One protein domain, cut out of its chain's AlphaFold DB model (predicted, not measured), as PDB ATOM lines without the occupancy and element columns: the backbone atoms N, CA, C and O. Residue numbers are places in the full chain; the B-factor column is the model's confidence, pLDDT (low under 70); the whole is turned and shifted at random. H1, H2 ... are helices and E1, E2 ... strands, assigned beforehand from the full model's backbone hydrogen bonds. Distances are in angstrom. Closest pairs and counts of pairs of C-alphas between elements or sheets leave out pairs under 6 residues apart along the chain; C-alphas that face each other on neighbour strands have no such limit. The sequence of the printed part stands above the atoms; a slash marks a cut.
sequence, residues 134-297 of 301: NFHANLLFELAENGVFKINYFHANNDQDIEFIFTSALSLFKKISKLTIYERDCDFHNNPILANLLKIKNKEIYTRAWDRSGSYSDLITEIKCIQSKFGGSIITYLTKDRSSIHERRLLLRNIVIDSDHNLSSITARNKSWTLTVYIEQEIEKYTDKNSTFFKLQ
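What this domain is: This is residues 134 to 297 of the 301 residues of an uncharacterized protein of Leptospira yanagawae (UniProt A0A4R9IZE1). One twisted sheet of eight strands forms a long wall, with H1, H2 and H4 layered on one face and short H3 between H2 and H4. H5 and H6 only graze the sheet on the way from E7 to the edge strand E8. The printed part has 164 residues with six named helices and eight named strands, in the order H1 E1 H2 E2 H3 E3 H4 E4 E5 E6 E7 H5 H6 E8; the mixed sheet runs E1 E7 E6 E5 E2 E3 E4 E8. The class is mixed, helices and strands, and the whole is compact, with a radius of gyration of the C-alphas of 15.8 A and spans of 50 by 34 by 29 A.

How they stand to each other: E5, residues 249 to 252, E6, residues 255 to 259, and E7, residues 274 to 279, form a meander, each strand the antiparallel neighbour of the one before; N 250 and O 257, and N 256 and O 278, are within hydrogen-bond range at 2.8 A. E7 is antiparallel to edge strand E1, residues 148 to 152 (N 149 to O 277, 2.7 A). E5 is antiparallel to E2, residues 179 to 185 (N 182 to O 249, 2.8 A). E2 is parallel to E3, residues 203 to 208 (N 181 to O 204, 2.8 A), and E3 to E4, residues 234 to 239 (N 237 to O 205, 2.8 A). E4 is antiparallel to edge strand E8, residues 294 to 297 (N 296 to O 236, 2.8 A). With H3, residues 194 to 198, and H4, residues 216 to 230, E2, H3, E3 and E3, H4, E4 are strand-helix-strand units, parallel neighbours with a helix between, both crossovers right-handed. H4 has a height over the sheet of 9.6 A and runs slantwise to E4 at 38 degrees on the local plane. On the same face are H1, residues 134 to 145, height 9.6 A, over E1, and H2, residues 159 to 170, height 10.8 A, over E7. H1 and H2 touch, the C-alphas of His 136 and Ser 168 closest at 5.7 A, at a steep tilt of 49 degrees. H5, residues 283 to 286, and H6, residues 288 to 292, only graze the sheet. Each O i to N i+4 pair is within hydrogen-bond range in H1, H2, H3 and H4; in H6 0 of 1 is, with 0 of 2 O i to N i+3 pairs, and H5 is too short for one.

Where its parts are: H1 begins at C-alpha 134 (238.768, 248.498, 199.041), and E8 ends at C-alpha 297 (235.011, 259.159, 237.592). H4 is 21.5 A long, E2 17.6 A.

The domain as a whole: The printed part has no cut. The link E6 to E7, residues 260 to 273, is long. Mean pLDDT of the printed part is 77.0, with 40 residues under 70, among them residues 134 to 147.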
ATOM      1  N   ASN A 134     240.133 248.428 199.537       54.94
ATOM      2  CA  ASN A 134     238.768 248.498 199.041       54.94
ATOM      3  C   ASN A 134     237.720 248.562 200.159       54.94
ATOM      4  O   ASN A 134     236.762 249.302 199.999       54.94
ATOM      5  N   PHE A 135     237.886 247.892 201.311       61.94
ATOM      6  CA  PHE A 135     236.845 247.941 202.357       61.94
ATOM      7  C   PHE A 135     236.642 249.352 202.922       61.94
ATOM      8  O   PHE A 135     235.513 249.818 203.028       61.94
ATOM      9  N   HIS A 136     237.726 250.061 203.243       57.84
ATOM     10  CA  HIS A 136     237.643 251.430 203.758       57.84
ATOM     11  C   HIS A 136     237.047 252.394 202.719       57.84
ATOM     12  O   HIS A 136     236.230 253.246 203.063       57.84
ATOM     13  N   ALA A 137     237.422 252.242 201.443       55.41
ATOM     14  CA  ALA A 137     236.855 253.026 200.348       55.41
ATOM     15  C   ALA A 137     235.364 252.718 200.128       55.41
ATOM     16  O   ALA A 137     234.582 253.647 199.956       55.41
ATOM     17  N   ASN A 138     234.970 251.446 200.203       61.25
ATOM     18  CA  ASN A 138     233.582 251.009 200.075       61.25
ATOM     19  C   ASN A 138     232.739 251.506 201.250       61.25
ATOM     20  O   ASN A 138     231.679 252.066 201.027       61.25
ATOM     21  N   LEU A 139     233.231 251.391 202.487       64.38
ATOM     22  CA  LEU A 139     232.564 251.943 203.666       64.38
ATOM     23  C   LEU A 139     232.328 253.451 203.511       64.38
ATOM     24  O   LEU A 139     231.229 253.932 203.762       64.38
ATOM     25  N   LEU A 140     233.346 254.199 203.075       59.16
ATOM     26  CA  LEU A 140     233.218 255.634 202.810       59.16
ATOM     27  C   LEU A 140     232.207 255.936 201.704       59.16
ATOM     28  O   LEU A 140     231.410 256.858 201.853       59.16
ATOM     29  N   PHE A 141     232.263 255.189 200.604       56.75
ATOM     30  CA  PHE A 141     231.368 255.360 199.467       56.75
ATOM     31  C   PHE A 141     229.916 255.078 199.863       56.75
ATOM     32  O   PHE A 141     229.052 255.905 199.611       56.75
ATOM     33  N   GLU A 142     229.671 253.982 200.574       60.12
ATOM     34  CA  GLU A 142     228.346 253.589 201.058       60.12
ATOM     35  C   GLU A 142     227.791 254.575 202.086       60.12
ATOM     36  O   GLU A 142     226.646 255.003 201.988       60.12
ATOM     37  N   LEU A 143     228.608 255.025 203.041       59.84
ATOM     38  CA  LEU A 143     228.189 256.072 203.976       59.84
ATOM     39  C   LEU A 143     227.917 257.408 203.264       59.84
ATOM     40  O   LEU A 143     227.058 258.167 203.707       59.84
ATOM     41  N   ALA A 144     228.622 257.705 202.171       53.50
ATOM     42  CA  ALA A 144     228.408 258.915 201.383       53.50
ATOM     43  C   ALA A 144     227.174 258.824 200.470       53.50
ATOM     44  O   ALA A 144     226.472 259.822 200.315       53.50
ATOM     45  N   GLU A 145     226.912 257.664 199.867       50.66
ATOM     46  CA  GLU A 145     225.792 257.440 198.947       50.66
ATOM     47  C   GLU A 145     224.485 257.164 199.697       50.66
ATOM     48  O   GLU A 145     223.460 257.771 199.394       50.66
ATOM     49  N   ASN A 146     224.536 256.286 200.700       56.97
ATOM     50  CA  ASN A 146     223.362 255.732 201.367       56.97
ATOM     51  C   ASN A 146     223.176 256.243 202.802       56.97
ATOM     52  O   ASN A 146     222.109 256.057 203.383       56.97
ATOM     53  N   GLY A 147     224.190 256.875 203.406       57.41
ATOM     54  CA  GLY A 147     224.134 257.359 204.795       57.41
ATOM     55  C   GLY A 147     224.172 256.250 205.857       57.41
ATOM     56  O   GLY A 147     224.290 256.540 207.049       57.41
ATOM     57  N   VAL A 148     224.109 254.988 205.430       70.06
ATOM     58  CA  VAL A 148     224.088 253.790 206.265       70.06
ATOM     59  C   VAL A 148     224.868 252.667 205.588       70.06
ATOM     60  O   VAL A 148     224.832 252.509 204.372       70.06
ATOM     61  N   PHE A 149     225.560 251.861 206.385       75.69
ATOM     62  CA  PHE A 149     226.285 250.679 205.951       75.69
ATOM     63  C   PHE A 149     226.033 249.531 206.926       75.69
ATOM     64  O   PHE A 149     226.337 249.629 208.117       75.69
ATOM     65  N   LYS A 150     225.466 248.431 206.425       82.31
ATOM     66  CA  LYS A 150     225.064 247.281 207.240       82.31
ATOM     67  C   LYS A 150     226.032 246.115 207.070       82.31
ATOM     68  O   LYS A 150     226.325 245.686 205.957       82.31
ATOM     69  N   ILE A 151     226.483 245.559 208.188       84.88
ATOM     70  CA  ILE A 151     227.407 244.429 208.251       84.88
ATOM     71  C   ILE A 151     226.751 243.320 209.063       84.88
ATOM     72  O   ILE A 151     226.404 243.518 210.219       84.88
ATOM     73  N   ASN A 152     226.588 242.143 208.474       86.50
ATOM     74  CA  ASN A 152     226.003 240.989 209.147       86.50
ATOM     75  C   ASN A 152     227.094 239.984 209.520       86.50
ATOM     76  O   ASN A 152     228.173 239.983 208.922       86.50
ATOM     77  N   TYR A 153     226.781 239.068 210.435       84.56
ATOM     78  CA  TYR A 153     227.705 238.023 210.881       84.56
ATOM     79  C   TYR A 153     228.344 237.211 209.742       84.56
ATOM     80  O   TYR A 153     229.510 236.840 209.829       84.56
ATOM     81  N   PHE A 154     227.614 236.944 208.654       81.81
ATOM     82  CA  PHE A 154     228.125 236.158 207.524       81.81
ATOM     83  C   PHE A 154     229.149 236.920 206.669       81.81
ATOM     84  O   PHE A 154     229.777 236.326 205.797       81.81
ATOM     85  N   HIS A 155     229.344 238.217 206.924       80.44
ATOM     86  CA  HIS A 155     230.438 238.999 206.356       80.44
ATOM     87  C   HIS A 155     231.747 238.843 207.137       80.44
ATOM     88  O   HIS A 155     232.702 239.512 206.775       80.44
ATOM     89  N   ALA A 156     231.817 238.030 208.199       83.44
ATOM     90  CA  ALA A 156     233.041 237.766 208.954       83.44
ATOM     91  C   ALA A 156     233.270 236.257 209.111       83.44
ATOM     92  O   ALA A 156     232.446 235.553 209.691       83.44
ATOM     93  N   ASN A 157     234.403 235.745 208.622       84.38
ATOM     94  CA  ASN A 157     234.718 234.314 208.722       84.38
ATOM     95  C   ASN A 157     235.420 233.962 210.041       84.38
ATOM     96  O   ASN A 157     235.400 232.813 210.482       84.38
ATOM     97  N   ASN A 158     236.090 234.938 210.647       88.12
ATOM     98  CA  ASN A 158     236.869 234.795 211.871       88.12
ATOM     99  C   ASN A 158     236.896 236.130 212.638       88.12
ATOM    100  O   ASN A 158     236.519 237.175 212.109       88.12
ATOM    101  N   ASP A 159     237.364 236.099 213.885       88.00
ATOM    102  CA  ASP A 159     237.395 237.287 214.746       88.00
ATOM    103  C   ASP A 159     238.364 238.381 214.247       88.00
ATOM    104  O   ASP A 159     238.168 239.554 214.559       88.00
ATOM    105  N   GLN A 160     239.363 238.041 213.421       86.69
ATOM    106  CA  GLN A 160     240.262 239.035 212.811       86.69
ATOM    107  C   GLN A 160     239.546 239.857 211.733       86.69
ATOM    108  O   GLN A 160     239.857 241.030 211.545       86.69
ATOM    109  N   ASP A 161     238.578 239.266 211.028       83.50
ATOM    110  CA  ASP A 161     237.754 239.995 210.061       83.50
ATOM    111  C   ASP A 161     236.873 241.032 210.780       83.50
ATOM    112  O   ASP A 161     236.742 242.169 210.326       83.50
ATOM    113  N   ILE A 162     236.338 240.669 211.950       86.44
ATOM    114  CA  ILE A 162     235.592 241.581 212.830       86.44
ATOM    115  C   ILE A 162     236.514 242.704 213.315       86.44
ATOM    116  O   ILE A 162     236.170 243.882 213.217       86.44
ATOM    117  N   GLU A 163     237.715 242.366 213.784       86.19
ATOM    118  CA  GLU A 163     238.704 243.359 214.201       86.19
ATOM    119  C   GLU A 163     239.048 244.337 213.063       86.19
ATOM    120  O   GLU A 163     239.123 245.550 213.282       86.19
ATOM    121  N   PHE A 164     239.202 243.833 211.835       82.19
ATOM    122  CA  PHE A 164     239.463 244.638 210.641       82.19
ATOM    123  C   PHE A 164     238.316 245.605 210.316       82.19
ATOM    124  O   PHE A 164     238.578 246.772 210.011       82.19
ATOM    125  N   ILE A 165     237.060 245.158 210.429       81.56
ATOM    126  CA  ILE A 165     235.868 245.998 210.243       81.56
ATOM    127  C   ILE A 165     235.901 247.193 211.203       81.56
ATOM    128  O   ILE A 165     235.825 248.345 210.767       81.56
ATOM    129  N   PHE A 166     236.085 246.940 212.502       83.50
ATOM    130  CA  PHE A 166     236.132 248.008 213.504       83.50
ATOM    131  C   PHE A 166     237.358 248.901 213.330       83.50
ATOM    132  O   PHE A 166     237.248 250.120 213.432       83.50
ATOM    133  N   THR A 167     238.520 248.329 213.010       79.88
ATOM    134  CA  THR A 167     239.734 249.106 212.720       79.88
ATOM    135  C   THR A 167     239.505 250.068 211.559       79.88
ATOM    136  O   THR A 167     239.892 251.232 211.631       79.88
ATOM    137  N   SER A 168     238.850 249.601 210.500       74.50
ATOM    138  CA  SER A 168     238.564 250.390 209.304       74.50
ATOM    139  C   SER A 168     237.516 251.475 209.546       74.50
ATOM    140  O   SER A 168     237.676 252.583 209.040       74.50
ATOM    141  N   ALA A 169     236.487 251.195 210.352       75.31
ATOM    142  CA  ALA A 169     235.496 252.192 210.753       75.31
ATOM    143  C   ALA A 169     236.103 253.267 211.670       75.31
ATOM    144  O   ALA A 169     235.851 254.457 211.502       75.31
ATOM    145  N   LEU A 170     236.960 252.874 212.615       75.94
ATOM    146  CA  LEU A 170     237.636 253.811 213.515       75.94
ATOM    147  C   LEU A 170     238.722 254.627 212.797       75.94
ATOM    148  O   LEU A 170     238.946 255.785 213.146       75.94
ATOM    149  N   SER A 171     239.372 254.062 211.773       71.12
ATOM    150  CA  SER A 171     240.398 254.757 210.983       71.12
ATOM    151  C   SER A 171     239.842 255.814 210.030       71.12
ATOM    152  O   SER A 171     240.623 256.608 209.499       71.12
ATOM    153  N   LEU A 172     238.512 255.903 209.866       64.75
ATOM    154  CA  LEU A 172     237.852 257.034 209.197       64.75
ATOM    155  C   LEU A 172     238.262 258.380 209.820       64.75
ATOM    156  O   LEU A 172     238.273 259.413 209.148       64.75
ATOM    157  N   PHE A 173     238.653 258.373 211.097       65.12
ATOM    158  CA  PHE A 173     239.096 259.555 211.817       65.12
ATOM    159  C   PHE A 173     240.607 259.541 212.038       65.12
ATOM    160  O   PHE A 173     241.160 258.641 212.665       65.12
ATOM    161  N   LYS A 174     241.287 260.618 211.613       58.69
ATOM    162  CA  LYS A 174     242.725 260.810 211.887       58.69
ATOM    163  C   LYS A 174     243.017 260.831 213.396       58.69
ATOM    164  O   LYS A 174     244.089 260.411 213.821       58.69
ATOM    165  N   LYS A 175     242.074 261.345 214.192       65.94
ATOM    166  CA  LYS A 175     242.112 261.328 215.653       65.94
ATOM    167  C   LYS A 175     240.697 261.298 216.208       65.94
ATOM    168  O   LYS A 175     239.804 261.994 215.728       65.94
ATOM    169  N   ILE A 176     240.536 260.509 217.259       73.38
ATOM    170  CA  ILE A 176     239.290 260.363 217.996       73.38
ATOM    171  C   ILE A 176     239.477 261.086 219.327       73.38
ATOM    172  O   ILE A 176     240.259 260.657 220.175       73.38
ATOM    173  N   SER A 177     238.805 262.227 219.481       75.12
ATOM    174  CA  SER A 177     238.885 263.061 220.686       75.12
ATOM    175  C   SER A 177     238.063 262.507 221.846       75.12
ATOM    176  O   SER A 177     238.413 262.768 222.994       75.12
ATOM    177  N   LYS A 178     236.994 261.763 221.547       83.94
ATOM    178  CA  LYS A 178     236.077 261.134 222.498       83.94
ATOM    179  C   LYS A 178     235.392 259.941 221.828       83.94
ATOM    180  O   LYS A 178     235.005 260.039 220.666       83.94
ATOM    181  N   LEU A 179     235.247 258.850 222.569       87.88
ATOM    182  CA  LEU A 179     234.410 257.705 222.222       87.88
ATOM    183  C   LEU A 179     233.337 257.550 223.296       87.88
ATOM    184  O   LEU A 179     233.678 257.441 224.473       87.88
ATOM    185  N   THR A 180     232.070 257.491 222.899       89.69
ATOM    186  CA  THR A 180     230.992 257.100 223.813       89.69
ATOM    187  C   THR A 180     230.549 255.681 223.496       89.69
ATOM    188  O   THR A 180     230.330 255.346 222.335       89.69
ATOM    189  N   ILE A 181     230.427 254.846 224.519       89.94
ATOM    190  CA  ILE A 181     230.027 253.445 224.422       89.94
ATOM    191  C   ILE A 181     228.731 253.286 225.208       89.94
ATOM    192  O   ILE A 181     228.723 253.530 226.410       89.94
ATOM    193  N   TYR A 182     227.660 252.866 224.545       89.75
ATOM    194  CA  TYR A 182     226.464 252.339 225.195       89.75
ATOM    195  C   TYR A 182     226.527 250.832 225.105       89.75
ATOM    196  O   TYR A 182     226.594 250.280 224.008       89.75
ATOM    197  N   GLU A 183     226.523 250.185 226.256       87.44
ATOM    198  CA  GLU A 183     226.548 248.739 226.341       87.44
ATOM    199  C   GLU A 183     225.605 248.300 227.447       87.44
ATOM    200  O   GLU A 183     225.739 248.738 228.591       87.44
ATOM    201  N   ARG A 184     224.653 247.421 227.132       84.38
ATOM    202  CA  ARG A 184     223.657 247.011 228.123       84.38
ATOM    203  C   ARG A 184     224.316 246.260 229.268       84.38
ATOM    204  O   ARG A 184     224.078 246.603 230.420       84.38
ATOM    205  N   ASP A 185     225.128 245.260 228.944       78.88
ATOM    206  CA  ASP A 185     225.836 244.453 229.931       78.88
ATOM    207  C   ASP A 185     227.330 244.550 229.650       78.88
ATOM    208  O   ASP A 185     227.800 244.152 228.584       78.88
ATOM    209  N   CYS A 186     228.067 245.092 230.616       69.31
ATOM    210  CA  CYS A 186     229.467 245.466 230.477       69.31
ATOM    211  C   CYS A 186     230.443 244.276 230.489       69.31
ATOM    212  O   CYS A 186     231.491 244.306 231.139       69.31
ATOM    213  N   ASP A 187     230.130 243.206 229.764       72.25
ATOM    214  CA  ASP A 187     231.052 242.101 229.586       72.25
ATOM    215  C   ASP A 187     231.956 242.381 228.389       72.25
ATOM    216  O   ASP A 187     231.538 242.291 227.242       72.25
ATOM    217  N   PHE A 188     233.204 242.746 228.659       68.56
ATOM    218  CA  PHE A 188     234.238 242.905 227.639       68.56
ATOM    219  C   PHE A 188     235.279 241.777 227.657       68.56
ATOM    220  O   PHE A 188     236.361 241.929 227.089       68.56
ATOM    221  N   HIS A 189     235.002 240.660 228.337       64.56
ATOM    222  CA  HIS A 189     235.906 239.512 228.321       64.56
ATOM    223  C   HIS A 189     236.036 238.951 226.898       64.56
ATOM    224  O   HIS A 189     235.043 238.768 226.201       64.56
ATOM    225  N   ASN A 190     237.275 238.679 226.473       63.81
ATOM    226  CA  ASN A 190     237.602 238.069 225.175       63.81
ATOM    227  C   ASN A 190     236.988 238.778 223.957       63.81
ATOM    228  O   ASN A 190     236.682 238.139 222.955       63.81
ATOM    229  N   ASN A 191     236.800 240.094 224.041       73.19
ATOM    230  CA  ASN A 191     236.206 240.848 222.955       73.19
ATOM    231  C   ASN A 191     237.273 241.169 221.875       73.19
ATOM    232  O   ASN A 191     238.221 241.907 222.173       73.19
ATOM    233  N   PRO A 192     237.120 240.683 220.625       71.25
ATOM    234  CA  PRO A 192     238.105 240.889 219.561       71.25
ATOM    235  C   PRO A 192     238.276 242.360 219.156       71.25
ATOM    236  O   PRO A 192     239.305 242.736 218.606       71.25
ATOM    237  N   ILE A 193     237.310 243.227 219.469       80.12
ATOM    238  CA  ILE A 193     237.369 244.655 219.136       80.12
ATOM    239  C   ILE A 193     237.978 245.508 220.260       80.12
ATOM    240  O   ILE A 193     238.311 246.675 220.036       80.12
ATOM    241  N   LEU A 194     238.175 244.939 221.461       76.38
ATOM    242  CA  LEU A 194     238.631 245.663 222.655       76.38
ATOM    243  C   LEU A 194     239.980 246.355 222.435       76.38
ATOM    244  O   LEU A 194     240.149 247.512 222.821       76.38
ATOM    245  N   ALA A 195     240.917 245.688 221.756       74.06
ATOM    246  CA  ALA A 195     242.240 246.235 221.461       74.06
ATOM    247  C   ALA A 195     242.178 247.545 220.654       74.06
ATOM    248  O   ALA A 195     243.009 248.437 220.848       74.06
ATOM    249  N   ASN A 196     241.180 247.704 219.780       76.81
ATOM    250  CA  ASN A 196     240.993 248.933 219.013       76.81
ATOM    251  C   ASN A 196     240.379 250.050 219.848       76.81
ATOM    252  O   ASN A 196     240.821 251.195 219.754       76.81
ATOM    253  N   LEU A 197     239.422 249.717 220.715       81.12
ATOM    254  CA  LEU A 197     238.816 250.689 221.622       81.12
ATOM    255  C   LEU A 197     239.842 251.216 222.633       81.12
ATOM    256  O   LEU A 197     239.865 252.414 222.911       81.12
ATOM    257  N   LEU A 198     240.742 250.358 223.128       76.00
ATOM    258  CA  LEU A 198     241.816 250.720 224.064       76.00
ATOM    259  C   LEU A 198     242.704 251.870 223.569       76.00
ATOM    260  O   LEU A 198     243.118 252.703 224.379       76.00
ATOM    261  N   LYS A 199     242.949 251.964 222.254       76.19
ATOM    262  CA  LYS A 199     243.798 253.001 221.631       76.19
ATOM    263  C   LYS A 199     243.242 254.421 221.796       76.19
ATOM    264  O   LYS A 199     243.982 255.392 221.640       76.19
ATOM    265  N   ILE A 200     241.954 254.568 222.105       79.62
ATOM    266  CA  ILE A 200     241.278 255.866 222.213       79.62
ATOM    267  C   ILE A 200     241.385 256.369 223.655       79.62
ATOM    268  O   ILE A 200     240.949 255.696 224.575       79.62
ATOM    269  N   LYS A 201     241.951 257.555 223.899       77.69
ATOM    270  CA  LYS A 201     242.216 258.013 225.280       77.69
ATOM    271  C   LYS A 201     240.948 258.355 226.064       77.69
ATOM    272  O   LYS A 201     240.756 257.837 227.158       77.69
ATOM    273  N   ASN A 202     240.091 259.201 225.503       83.62
ATOM    274  CA  ASN A 202     238.917 259.704 226.210       83.62
ATOM    275  C   ASN A 202     237.709 258.836 225.881       83.62
ATOM    276  O   ASN A 202     237.248 258.827 224.735       83.62
ATOM    277  N   LYS A 203     237.205 258.117 226.883       87.12
ATOM    278  CA  LYS A 203     236.068 257.214 226.725       87.12
ATOM    279  C   LYS A 203     235.001 257.512 227.770       87.12
ATOM    280  O   LYS A 203     235.318 257.695 228.945       87.12
ATOM    281  N   GLU A 204     233.751 257.519 227.338       88.81
ATOM    282  CA  GLU A 204     232.588 257.478 228.216       88.81
ATOM    283  C   GLU A 204     231.867 256.155 228.005       88.81
ATOM    284  O   GLU A 204     231.603 255.780 226.866       88.81
ATOM    285  N   ILE A 205     231.569 255.444 229.088       88.50
ATOM    286  CA  ILE A 205     230.867 254.160 229.026       88.50
ATOM    287  C   ILE A 205     229.564 254.293 229.797       88.50
ATOM    288  O   ILE A 205     229.585 254.538 230.999       88.50
ATOM    289  N   TYR A 206     228.448 254.113 229.107       88.94
ATOM    290  CA  TYR A 206     227.106 254.037 229.662       88.94
ATOM    291  C   TYR A 206     226.718 252.565 229.721       88.94
ATOM    292  O   TYR A 206     226.655 251.895 228.690       88.94
ATOM    293  N   THR A 207     226.503 252.045 230.930       87.25
ATOM    294  CA  THR A 207     226.165 250.631 231.105       87.25
ATOM    295  C   THR A 207     225.281 250.359 232.314       87.25
ATOM    296  O   THR A 207     225.098 251.206 233.193       87.25
ATOM    297  N   ARG A 208     224.679 249.171 232.348       84.56
ATOM    298  CA  ARG A 208     223.870 248.727 233.475       84.56
ATOM    299  C   ARG A 208     224.756 248.090 234.539       84.56
ATOM    300  O   ARG A 208     225.577 247.225 234.250       84.56
ATOM    301  N   ALA A 209     224.516 248.447 235.794       76.50
ATOM    302  CA  ALA A 209     225.073 247.719 236.921       76.50
ATOM    303  C   ALA A 209     224.343 246.376 237.096       76.50
ATOM    304  O   ALA A 209     223.116 246.342 237.249       76.50
ATOM    305  N   TRP A 210     225.087 245.267 237.090       66.88
ATOM    306  CA  TRP A 210     224.551 243.947 237.422       66.88
ATOM    307  C   TRP A 210     224.278 243.860 238.918       66.88
ATOM    308  O   TRP A 210     225.143 243.524 239.719       66.88
ATOM    309  N   ASP A 211     223.048 244.186 239.292       60.38
ATOM    310  CA  ASP A 211     222.628 244.123 240.677       60.38
ATOM    311  C   ASP A 211     222.017 242.751 241.003       60.38
ATOM    312  O   ASP A 211     220.915 242.433 240.550       60.38
ATOM    313  N   ARG A 212     222.732 241.920 241.774       53.09
ATOM    314  CA  ARG A 212     222.156 240.702 242.375       53.09
ATOM    315  C   ARG A 212     221.628 240.936 243.800       53.09
ATOM    316  O   ARG A 212     220.959 240.043 244.311       53.09
ATOM    317  N   SER A 213     221.914 242.072 244.454       53.88
ATOM    318  CA  SER A 213     221.765 242.205 245.922       53.88
ATOM    319  C   SER A 213     221.361 243.592 246.471       53.88
ATOM    320  O   SER A 213     221.023 243.721 247.643       53.88
ATOM    321  N   GLY A 214     221.385 244.640 245.662       58.66
ATOM    322  CA  GLY A 214     221.198 246.046 246.014       58.66
ATOM    323  C   GLY A 214     222.493 246.822 246.289       58.66
ATOM    324  O   GLY A 214     222.447 248.055 246.339       58.66
ATOM    325  N   SER A 215     223.630 246.146 246.491       66.75
ATOM    326  CA  SER A 215     224.779 246.702 247.220       66.75
ATOM    327  C   SER A 215     225.639 247.715 246.442       66.75
ATOM    328  O   SER A 215     226.020 247.512 245.291       66.75
ATOM    329  N   TYR A 216     226.051 248.790 247.126       69.94
ATOM    330  CA  TYR A 216     227.038 249.766 246.636       69.94
ATOM    331  C   TYR A 216     228.440 249.153 246.428       69.94
ATOM    332  O   TYR A 216     229.199 249.617 245.578       69.94
ATOM    333  N   SER A 217     228.790 248.084 247.157       73.56
ATOM    334  CA  SER A 217     230.067 247.369 246.978       73.56
ATOM    335  C   SER A 217     230.174 246.682 245.617       73.56
ATOM    336  O   SER A 217     231.255 246.641 245.025       73.56
ATOM    337  N   ASP A 218     229.054 246.164 245.118       73.81
ATOM    338  CA  ASP A 218     228.992 245.425 243.858       73.81
ATOM    339  C   ASP A 218     229.164 246.404 242.690       73.81
ATOM    340  O   ASP A 218     229.954 246.157 241.781       73.81
ATOM    341  N   LEU A 219     228.554 247.592 242.800       74.00
ATOM    342  CA  LEU A 219     228.753 248.713 241.878       74.00
ATOM    343  C   LEU A 219     230.237 249.112 241.768       74.00
ATOM    344  O   LEU A 219     230.767 249.241 240.668       74.00
ATOM    345  N   ILE A 220     230.925 249.285 242.904       76.69
ATOM    346  CA  ILE A 220     232.359 249.623 242.929       76.69
ATOM    347  C   ILE A 220     233.200 248.520 242.279       76.69
ATOM    348  O   ILE A 220     234.168 248.811 241.575       76.69
ATOM    349  N   THR A 221     232.856 247.259 242.531       78.81
ATOM    350  CA  THR A 221     233.576 246.105 241.982       78.81
ATOM    351  C   THR A 221     233.440 246.054 240.462       78.81
ATOM    352  O   THR A 221     234.445 245.897 239.768       78.81
ATOM    353  N   GLU A 222     232.234 246.295 239.945       77.00
ATOM    354  CA  GLU A 222     231.969 246.372 238.509       77.00
ATOM    355  C   GLU A 222     232.773 247.505 237.855       77.00
ATOM    356  O   GLU A 222     233.467 247.297 236.865       77.00
ATOM    357  N   ILE A 223     232.800 248.691 238.469       76.88
ATOM    358  CA  ILE A 223     233.585 249.832 237.968       76.88
ATOM    359  C   ILE A 223     235.066 249.489 237.871       76.88
ATOM    360  O   ILE A 223     235.696 249.761 236.849       76.88
ATOM    361  N   LYS A 224     235.630 248.876 238.918       79.31
ATOM    362  CA  LYS A 224     237.037 248.456 238.917       79.31
ATOM    363  C   LYS A 224     237.318 247.429 237.822       79.31
ATOM    364  O   LYS A 224     238.385 247.479 237.218       79.31
ATOM    365  N   CYS A 225     236.371 246.532 237.548       78.12
ATOM    366  CA  CYS A 225     236.456 245.570 236.449       78.12
ATOM    367  C   CYS A 225     236.468 246.272 235.080       78.12
ATOM    368  O   CYS A 225     237.309 245.976 234.234       78.12
ATOM    369  N   ILE A 226     235.592 247.256 234.865       78.56
ATOM    370  CA  ILE A 226     235.546 248.038 233.620       78.56
ATOM    371  C   ILE A 226     236.846 248.828 233.429       78.56
ATOM    372  O   ILE A 226     237.446 248.807 232.353       78.56
ATOM    373  N   GLN A 227     237.310 249.493 234.488       78.50
ATOM    374  CA  GLN A 227     238.531 250.295 234.464       78.50
ATOM    375  C   GLN A 227     239.776 249.452 234.205       78.50
ATOM    376  O   GLN A 227     240.609 249.847 233.389       78.50
ATOM    377  N   SER A 228     239.901 248.289 234.849       79.00
ATOM    378  CA  SER A 228     241.037 247.394 234.615       79.00
ATOM    379  C   SER A 228     241.067 246.868 233.179       79.00
ATOM    380  O   SER A 228     242.150 246.694 232.624       79.00
ATOM    381  N   LYS A 229     239.899 246.685 232.548       77.12
ATOM    382  CA  LYS A 229     239.784 246.236 231.154       77.12
ATOM    383  C   LYS A 229     240.070 247.325 230.122       77.12
ATOM    384  O   LYS A 229     240.670 247.011 229.102       77.12
ATOM    385  N   PHE A 230     239.632 248.569 230.341       74.81
ATOM    386  CA  PHE A 230     239.732 249.644 229.334       74.81
ATOM    387  C   PHE A 230     240.883 250.639 229.555       74.81
ATOM    388  O   PHE A 230     241.209 251.401 228.635       74.81
ATOM    389  N   GLY A 231     241.481 250.642 230.751       69.81
ATOM    390  CA  GLY A 231     242.598 251.501 231.145       69.81
ATOM    391  C   GLY A 231     242.314 253.014 231.129       69.81
ATOM    392  O   GLY A 231     241.411 253.510 230.461       69.81
ATOM    393  N   GLY A 232     243.149 253.792 231.824       65.00
ATOM    394  CA  GLY A 232     243.158 255.260 231.732       65.00
ATOM    395  C   GLY A 232     241.895 255.982 232.235       65.00
ATOM    396  O   GLY A 232     241.081 255.433 232.974       65.00
ATOM    397  N   SER A 233     241.769 257.263 231.863       69.69
ATOM    398  CA  SER A 233     240.689 258.174 232.271       69.69
ATOM    399  C   SER A 233     239.381 257.870 231.533       69.69
ATOM    400  O   SER A 233     239.067 258.480 230.508       69.69
ATOM    401  N   ILE A 234     238.624 256.912 232.059       82.94
ATOM    402  CA  ILE A 234     237.276 256.581 231.598       82.94
ATOM    403  C   ILE A 234     236.281 257.196 232.565       82.94
ATOM    404  O   ILE A 234     236.461 257.129 233.783       82.94
ATOM    405  N   ILE A 235     235.216 257.766 232.020       86.06
ATOM    406  CA  ILE A 235     234.050 258.136 232.811       86.06
ATOM    407  C   ILE A 235     233.003 257.049 232.599       86.06
ATOM    408  O   ILE A 235     232.589 256.799 231.466       86.06
ATOM    409  N   THR A 236     232.586 256.406 233.683       86.00
ATOM    410  CA  THR A 236     231.558 255.367 233.635       86.00
ATOM    411  C   THR A 236     230.258 255.931 234.187       86.00
ATOM    412  O   THR A 236     230.231 256.536 235.258       86.00
ATOM    413  N   TYR A 237     229.176 255.724 233.454       87.00
ATOM    414  CA  TYR A 237     227.822 256.109 233.804       87.00
ATOM    415  C   TYR A 237     227.004 254.839 234.000       87.00
ATOM    416  O   TYR A 237     226.912 254.005 233.100       87.00
ATOM    417  N   LEU A 238     226.433 254.683 235.194       84.81
ATOM    418  CA  LEU A 238     225.732 253.466 235.590       84.81
ATOM    419  C   LEU A 238     224.254 253.721 235.842       84.81
ATOM    420  O   LEU A 238     223.876 254.701 236.481       84.81
ATOM    421  N   THR A 239     223.426 252.776 235.410       82.06
ATOM    422  CA  THR A 239     222.019 252.685 235.811       82.06
ATOM    423  C   THR A 239     221.716 251.309 236.392       82.06
ATOM    424  O   THR A 239     222.317 250.305 236.003       82.06
ATOM    425  N   LYS A 240     220.773 251.250 237.334       78.56
ATOM    426  CA  LYS A 240     220.183 249.984 237.799       78.56
ATOM    427  C   LYS A 240     218.979 249.575 236.952       78.56
ATOM    428  O   LYS A 240     218.640 248.390 236.892       78.56
ATOM    429  N   ASP A 241     218.348 250.545 236.295       78.69
ATOM    430  CA  ASP A 241     217.155 250.312 235.507       78.69
ATOM    431  C   ASP A 241     217.498 249.628 234.177       78.69
ATOM    432  O   ASP A 241     218.256 250.138 233.353       78.69
ATOM    433  N   ARG A 242     216.897 248.457 233.960       74.81
ATOM    434  CA  ARG A 242     217.062 247.688 232.727       74.81
ATOM    435  C   ARG A 242     216.438 248.392 231.522       74.81
ATOM    436  O   ARG A 242     216.902 248.140 230.413       74.81
ATOM    437  N   SER A 243     215.412 249.225 231.720       77.25
ATOM    438  CA  SER A 243     214.809 249.991 230.623       77.25
ATOM    439  C   SER A 243     215.615 251.209 230.189       77.25
ATOM    440  O   SER A 243     215.417 251.712 229.089       77.25
ATOM    441  N   SER A 244     216.556 251.656 231.020       78.12
ATOM    442  CA  SER A 244     217.312 252.883 230.768       78.12
ATOM    443  C   SER A 244     218.455 252.716 229.762       78.12
ATOM    444  O   SER A 244     218.882 253.711 229.192       78.12
ATOM    445  N   ILE A 245     218.957 251.493 229.537       79.56
ATOM    446  CA  ILE A 245     219.896 251.195 228.440       79.56
ATOM    447  C   ILE A 245     219.401 249.985 227.665       79.56
ATOM    448  O   ILE A 245     219.441 248.835 228.131       79.56
ATOM    449  N   HIS A 246     218.991 250.236 226.431       81.06
ATOM    450  CA  HIS A 246     218.635 249.193 225.484       81.06
ATOM    451  C   HIS A 246     219.577 249.103 224.288       81.06
ATOM    452  O   HIS A 246     219.648 248.038 223.671       81.06
ATOM    453  N   GLU A 247     220.290 250.186 224.025       81.69
ATOM    454  CA  GLU A 247     221.204 250.426 222.927       81.69
ATOM    455  C   GLU A 247     222.507 249.628 223.082       81.69
ATOM    456  O   GLU A 247     223.000 249.444 224.197       81.69
ATOM    457  N   ARG A 248     223.098 249.203 221.956       90.06
ATOM    458  CA  ARG A 248     224.504 248.773 221.892       90.06
ATOM    459  C   ARG A 248     225.200 249.582 220.818       90.06
ATOM    460  O   ARG A 248     225.141 249.250 219.641       90.06
ATOM    461  N   ARG A 249     225.783 250.707 221.224       91.38
ATOM    462  CA  ARG A 249     226.242 251.748 220.301       91.38
ATOM    463  C   ARG A 249     227.634 252.230 220.632       91.38
ATOM    464  O   ARG A 249     227.956 252.486 221.789       91.38
ATOM    465  N   LEU A 250     228.425 252.459 219.596       91.06
ATOM    466  CA  LEU A 250     229.628 253.276 219.659       91.06
ATOM    467  C   LEU A 250     229.351 254.600 218.960       91.06
ATOM    468  O   LEU A 250     228.959 254.615 217.796       91.06
ATOM    469  N   LEU A 251     229.583 255.705 219.659       88.50
ATOM    470  CA  LEU A 251     229.452 257.049 219.114       88.50
ATOM    471  C   LEU A 251     230.835 257.673 218.943       88.50
ATOM    472  O   LEU A 251     231.595 257.815 219.909       88.50
ATOM    473  N   LEU A 252     231.138 258.080 217.713       82.50
ATOM    474  CA  LEU A 252     232.346 258.806 217.343       82.50
ATOM    475  C   LEU A 252     231.985 260.026 216.497       82.50
ATOM    476  O   LEU A 252     231.769 259.915 215.291       82.50
ATOM    477  N   ARG A 253     231.994 261.212 217.116       75.44
ATOM    478  CA  ARG A 253     231.562 262.474 216.487       75.44
ATOM    479  C   ARG A 253     230.134 262.379 215.963       75.44
ATOM    480  O   ARG A 253     229.242 262.451 216.778       75.44
ATOM    481  N   ASN A 254     229.942 262.192 214.660       71.69
ATOM    482  CA  ASN A 254     228.635 262.032 214.022       71.69
ATOM    483  C   ASN A 254     228.463 260.616 213.457       71.69
ATOM    484  O   ASN A 254     227.462 260.340 212.819       71.69
ATOM    485  N   ILE A 255     229.435 259.719 213.642       78.12
ATOM    486  CA  ILE A 255     229.310 258.319 213.235       78.12
ATOM    487  C   ILE A 255     228.799 257.506 214.415       78.12
ATOM    488  O   ILE A 255     229.342 257.573 215.522       78.12
ATOM    489  N   VAL A 256     227.783 256.701 214.137       84.62
ATOM    490  CA  VAL A 256     227.215 255.723 215.052       84.62
ATOM    491  C   VAL A 256     227.485 254.335 214.497       84.62
ATOM    492  O   VAL A 256     227.209 254.064 213.332       84.62
ATOM    493  N   ILE A 257     228.026 253.456 215.334       90.31
ATOM    494  CA  ILE A 257     228.078 252.015 215.077       90.31
ATOM    495  C   ILE A 257     227.085 251.385 216.044       90.31
ATOM    496  O   ILE A 257     227.360 251.320 217.240       90.31
ATOM    497  N   ASP A 258     225.931 250.975 215.539       91.12
ATOM    498  CA  ASP A 258     224.868 250.332 216.311       91.12
ATOM    499  C   ASP A 258     224.913 248.817 216.125       91.12
ATOM    500  O   ASP A 258     225.288 248.323 215.059       91.12
ATOM    501  N   SER A 259     224.527 248.081 217.160       91.56
ATOM    502  CA  SER A 259     224.457 246.628 217.152       91.56
ATOM    503  C   SER A 259     223.200 246.123 217.845       91.56
ATOM    504  O   SER A 259     222.717 246.662 218.842       91.56
ATOM    505  N   ASP A 260     222.686 245.014 217.333       90.75
ATOM    506  CA  ASP A 260     221.638 244.229 217.981       90.75
ATOM    507  C   ASP A 260     222.169 243.390 219.163       90.75
ATOM    508  O   ASP A 260     221.384 242.937 220.003       90.75
ATOM    509  N   HIS A 261     223.491 243.232 219.276       90.38
ATOM    510  CA  HIS A 261     224.162 242.444 220.304       90.38
ATOM    511  C   HIS A 261     225.128 243.287 221.136       90.38
ATOM    512  O   HIS A 261     225.644 244.312 220.698       90.38
ATOM    513  N   ASN A 262     225.401 242.817 222.353       87.50
ATOM    514  CA  ASN A 262     226.480 243.367 223.170       87.50
ATOM    515  C   ASN A 262     227.823 243.125 222.469       87.50
ATOM    516  O   ASN A 262     228.004 242.113 221.788       87.50
ATOM    517  N   LEU A 263     228.789 244.015 222.671       86.25
ATOM    518  CA  LEU A 263     230.066 243.996 221.972       86.25
ATOM    519  C   LEU A 263     230.853 242.697 222.212       86.25
ATOM    520  O   LEU A 263     231.535 242.234 221.304       86.25
ATOM    521  N   SER A 264     230.744 242.070 223.390       84.19
ATOM    522  CA  SER A 264     231.320 240.733 223.659       84.19
ATOM    523  C   SER A 264     230.687 239.604 222.862       84.19
ATOM    524  O   SER A 264     231.299 238.555 222.683       84.19
ATOM    525  N   SER A 265     229.453 239.787 222.403       88.69
ATOM    526  CA  SER A 265     228.722 238.790 221.626       88.69
ATOM    527  C   SER A 265     228.999 238.905 220.125       88.69
ATOM    528  O   SER A 265     228.603 238.012 219.375       88.69
ATOM    529  N   ILE A 266     229.698 239.952 219.673       89.94
ATOM    530  CA  ILE A 266     230.137 240.109 218.283       89.94
ATOM    531  C   ILE A 266     231.401 239.266 218.076       89.94
ATOM    532  O   ILE A 266     232.529 239.725 218.248       89.94
ATOM    533  N   THR A 267     231.201 237.998 217.728       90.06
ATOM    534  CA  THR A 267     232.271 237.029 217.446       90.06
ATOM    535  C   THR A 267     231.911 236.216 216.211       90.06
ATOM    536  O   THR A 267     230.732 236.054 215.900       90.06
ATOM    537  N   ALA A 268     232.893 235.635 215.525       87.62
ATOM    538  CA  ALA A 268     232.644 234.786 214.358       87.62
ATOM    539  C   ALA A 268     231.875 233.501 214.712       87.62
ATOM    540  O   ALA A 268     231.222 232.888 213.866       87.62
ATOM    541  N   ARG A 269     231.931 233.082 215.985       90.06
ATOM    542  CA  ARG A 269     231.148 231.948 216.495       90.06
ATOM    543  C   ARG A 269     229.669 232.283 216.630       90.06
ATOM    544  O   ARG A 269     228.835 231.401 216.435       90.06
ATOM    545  N   ASN A 270     229.346 233.528 216.967       90.25
ATOM    546  CA  ASN A 270     227.970 233.970 217.092       90.25
ATOM    547  C   ASN A 270     227.413 234.368 215.716       90.25
ATOM    548  O   ASN A 270     227.850 235.344 215.117       90.25
ATOM    549  N   LYS A 271     226.433 233.615 215.211       90.06
ATOM    550  CA  LYS A 271     225.901 233.753 213.845       90.06
ATOM    551  C   LYS A 271     224.576 234.516 213.777       90.06
ATOM    552  O   LYS A 271     223.716 234.174 212.972       90.06
ATOM    553  N   SER A 272     224.381 235.499 214.652       92.25
ATOM    554  CA  SER A 272     223.137 236.277 214.708       92.25
ATOM    555  C   SER A 272     223.330 237.780 214.837       92.25
ATOM    556  O   SER A 272     222.333 238.487 214.891       92.25
ATOM    557  N   TRP A 273     224.565 238.280 214.907       91.56
ATOM    558  CA  TRP A 273     224.795 239.710 215.086       91.56
ATOM    559  C   TRP A 273     224.747 240.491 213.776       91.56
ATOM    560  O   TRP A 273     225.084 239.996 212.693       91.56
ATOM    561  N   THR A 274     224.372 241.753 213.933       90.31
ATOM    562  CA  THR A 274     224.302 242.776 212.904       90.31
ATOM    563  C   THR A 274     224.945 244.052 213.436       90.31
ATOM    564  O   THR A 274     224.770 244.425 214.597       90.31
ATOM    565  N   LEU A 275     225.686 244.734 212.569       89.69
ATOM    566  CA  LEU A 275     226.213 246.069 212.791       89.69
ATOM    567  C   LEU A 275     225.643 247.015 211.753       89.69
ATOM    568  O   LEU A 275     225.620 246.708 210.563       89.69
ATOM    569  N   THR A 276     225.249 248.192 212.208       87.75
ATOM    570  CA  THR A 276     224.808 249.278 211.346       87.75
ATOM    571  C   THR A 276     225.698 250.473 211.624       87.75
ATOM    572  O   THR A 276     225.680 251.024 212.720       87.75
ATOM    573  N   VAL A 277     226.497 250.866 210.638       83.94
ATOM    574  CA  VAL A 277     227.288 252.093 210.683       83.94
ATOM    575  C   VAL A 277     226.495 253.172 209.969       83.94
ATOM    576  O   VAL A 277     226.097 252.974 208.828       83.94
ATOM    577  N   TYR A 278     226.243 254.302 210.610       74.94
ATOM    578  CA  TYR A 278     225.521 255.408 209.988       74.94
ATOM    579  C   TYR A 278     225.983 256.743 210.538       74.94
ATOM    580  O   TYR A 278     226.773 256.819 211.482       74.94
ATOM    581  N   ILE A 279     225.495 257.802 209.907       68.19
ATOM    582  CA  ILE A 279     225.824 259.169 210.270       68.19
ATOM    583  C   ILE A 279     224.599 259.803 210.914       68.19
ATOM    584  O   ILE A 279     223.530 259.859 210.317       68.19
ATOM    585  N   GLU A 280     224.779 260.291 212.133       69.69
ATOM    586  CA  GLU A 280     223.782 261.000 212.917       69.69
ATOM    587  C   GLU A 280     224.088 262.502 212.938       69.69
ATOM    588  O   GLU A 280     225.202 262.911 213.272       69.69
ATOM    589  N   GLN A 281     223.088 263.331 212.631       59.03
ATOM    590  CA  GLN A 281     223.219 264.789 212.718       59.03
ATOM    591  C   GLN A 281     223.100 265.287 214.158       59.03
ATOM    592  O   GLN A 281     223.868 266.149 214.580       59.03
ATOM    593  N   GLU A 282     222.172 264.712 214.917       71.06
ATOM    594  CA  GLU A 282     221.846 265.126 216.278       71.06
ATOM    595  C   GLU A 282     222.353 264.091 217.279       71.06
ATOM    596  O   GLU A 282     221.581 263.443 217.983       71.06
ATOM    597  N   ILE A 283     223.673 263.887 217.339       71.31
ATOM    598  CA  ILE A 283     224.230 262.845 218.215       71.31
ATOM    599  C   ILE A 283     223.935 263.097 219.703       71.31
ATOM    600  O   ILE A 283     223.903 262.161 220.505       71.31
ATOM    601  N   GLU A 284     223.668 264.356 220.047       72.25
ATOM    602  CA  GLU A 284     223.284 264.810 221.381       72.25
ATOM    603  C   GLU A 284     221.979 264.155 221.864       72.25
ATOM    604  O   GLU A 284     221.880 263.813 223.043       72.25
ATOM    605  N   LYS A 285     221.056 263.798 220.953       75.88
ATOM    606  CA  LYS A 285     219.795 263.113 221.298       75.88
ATOM    607  C   LYS A 285     220.009 261.762 221.985       75.88
ATOM    608  O   LYS A 285     219.148 261.282 222.722       75.88
ATOM    609  N   TYR A 286     221.158 261.122 221.741       74.81
ATOM    610  CA  TYR A 286     221.529 259.879 222.419       74.81
ATOM    611  C   TYR A 286     222.052 260.126 223.829       74.81
ATOM    612  O   TYR A 286     221.963 259.239 224.670       74.81
ATOM    613  N   THR A 287     222.596 261.313 224.096       68.69
ATOM    614  CA  THR A 287     223.163 261.674 225.396       68.69
ATOM    615  C   THR A 287     222.174 262.359 226.339       68.69
ATOM    616  O   THR A 287     222.402 262.349 227.547       68.69
ATOM    617  N   ASP A 288     221.055 262.881 225.834       65.12
ATOM    618  CA  ASP A 288     220.080 263.647 226.627       65.12
ATOM    619  C   ASP A 288     219.385 262.830 227.725       65.12
ATOM    620  O   ASP A 288     219.064 263.346 228.795       65.12
ATOM    621  N   LYS A 289     219.202 261.521 227.513       64.50
ATOM    622  CA  LYS A 289     218.578 260.616 228.498       64.50
ATOM    623  C   LYS A 289     219.501 260.249 229.662       64.50
ATOM    624  O   LYS A 289     219.068 259.611 230.620       64.50
ATOM    625  N   ASN A 290     220.767 260.652 229.599       67.56
ATOM    626  CA  ASN A 290     221.788 260.174 230.520       67.56
ATOM    627  C   ASN A 290     221.888 260.967 231.826       67.56
ATOM    628  O   ASN A 290     222.679 260.615 232.702       67.56
ATOM    629  N   SER A 291     221.090 262.023 231.989       63.53
ATOM    630  CA  SER A 291     221.087 262.857 233.196       63.53
ATOM    631  C   SER A 291     220.695 262.095 234.470       63.53
ATOM    632  O   SER A 291     220.958 262.569 235.572       63.53
ATOM    633  N   THR A 292     220.076 260.919 234.336       71.19
ATOM    634  CA  THR A 292     219.649 260.047 235.445       71.19
ATOM    635  C   THR A 292     220.708 259.023 235.863       71.19
ATOM    636  O   THR A 292     220.510 258.297 236.838       71.19
ATOM    637  N   PHE A 293     221.832 258.948 235.149       81.62
ATOM    638  CA  PHE A 293     222.864 257.950 235.394       81.62
ATOM    639  C   PHE A 293     223.800 258.379 236.513       81.62
ATOM    640  O   PHE A 293     224.219 259.534 236.614       81.62
ATOM    641  N   PHE A 294     224.222 257.408 237.317       81.31
ATOM    642  CA  PHE A 294     225.267 257.616 238.304       81.31
ATOM    643  C   PHE A 294     226.606 257.765 237.586       81.31
ATOM    644  O   PHE A 294     227.189 256.787 237.116       81.31
ATOM    645  N   LYS A 295     227.081 259.010 237.493       85.00
ATOM    646  CA  LYS A 295     228.401 259.341 236.960       85.00
ATOM    647  C   LYS A 295     229.478 258.985 237.975       85.00
ATOM    648  O   LYS A 295     229.495 259.518 239.082       85.00
ATOM    649  N   LEU A 296     230.421 258.147 237.567       71.31
ATOM    650  CA  LEU A 296     231.570 257.760 238.372       71.31
ATOM    651  C   LEU A 296     232.851 257.976 237.574       71.31
ATOM    652  O   LEU A 296     233.087 257.386 236.521       71.31
ATOM    653  N   GLN A 297     233.689 258.855 238.110       70.25
ATOM    654  CA  GLN A 297     235.011 259.159 237.592       70.25
ATOM    655  C   GLN A 297     236.010 258.830 238.697       70.25
ATOM    656  O   GLN A 297     236.063 259.522 239.712       70.25
TER     657      GLN A 297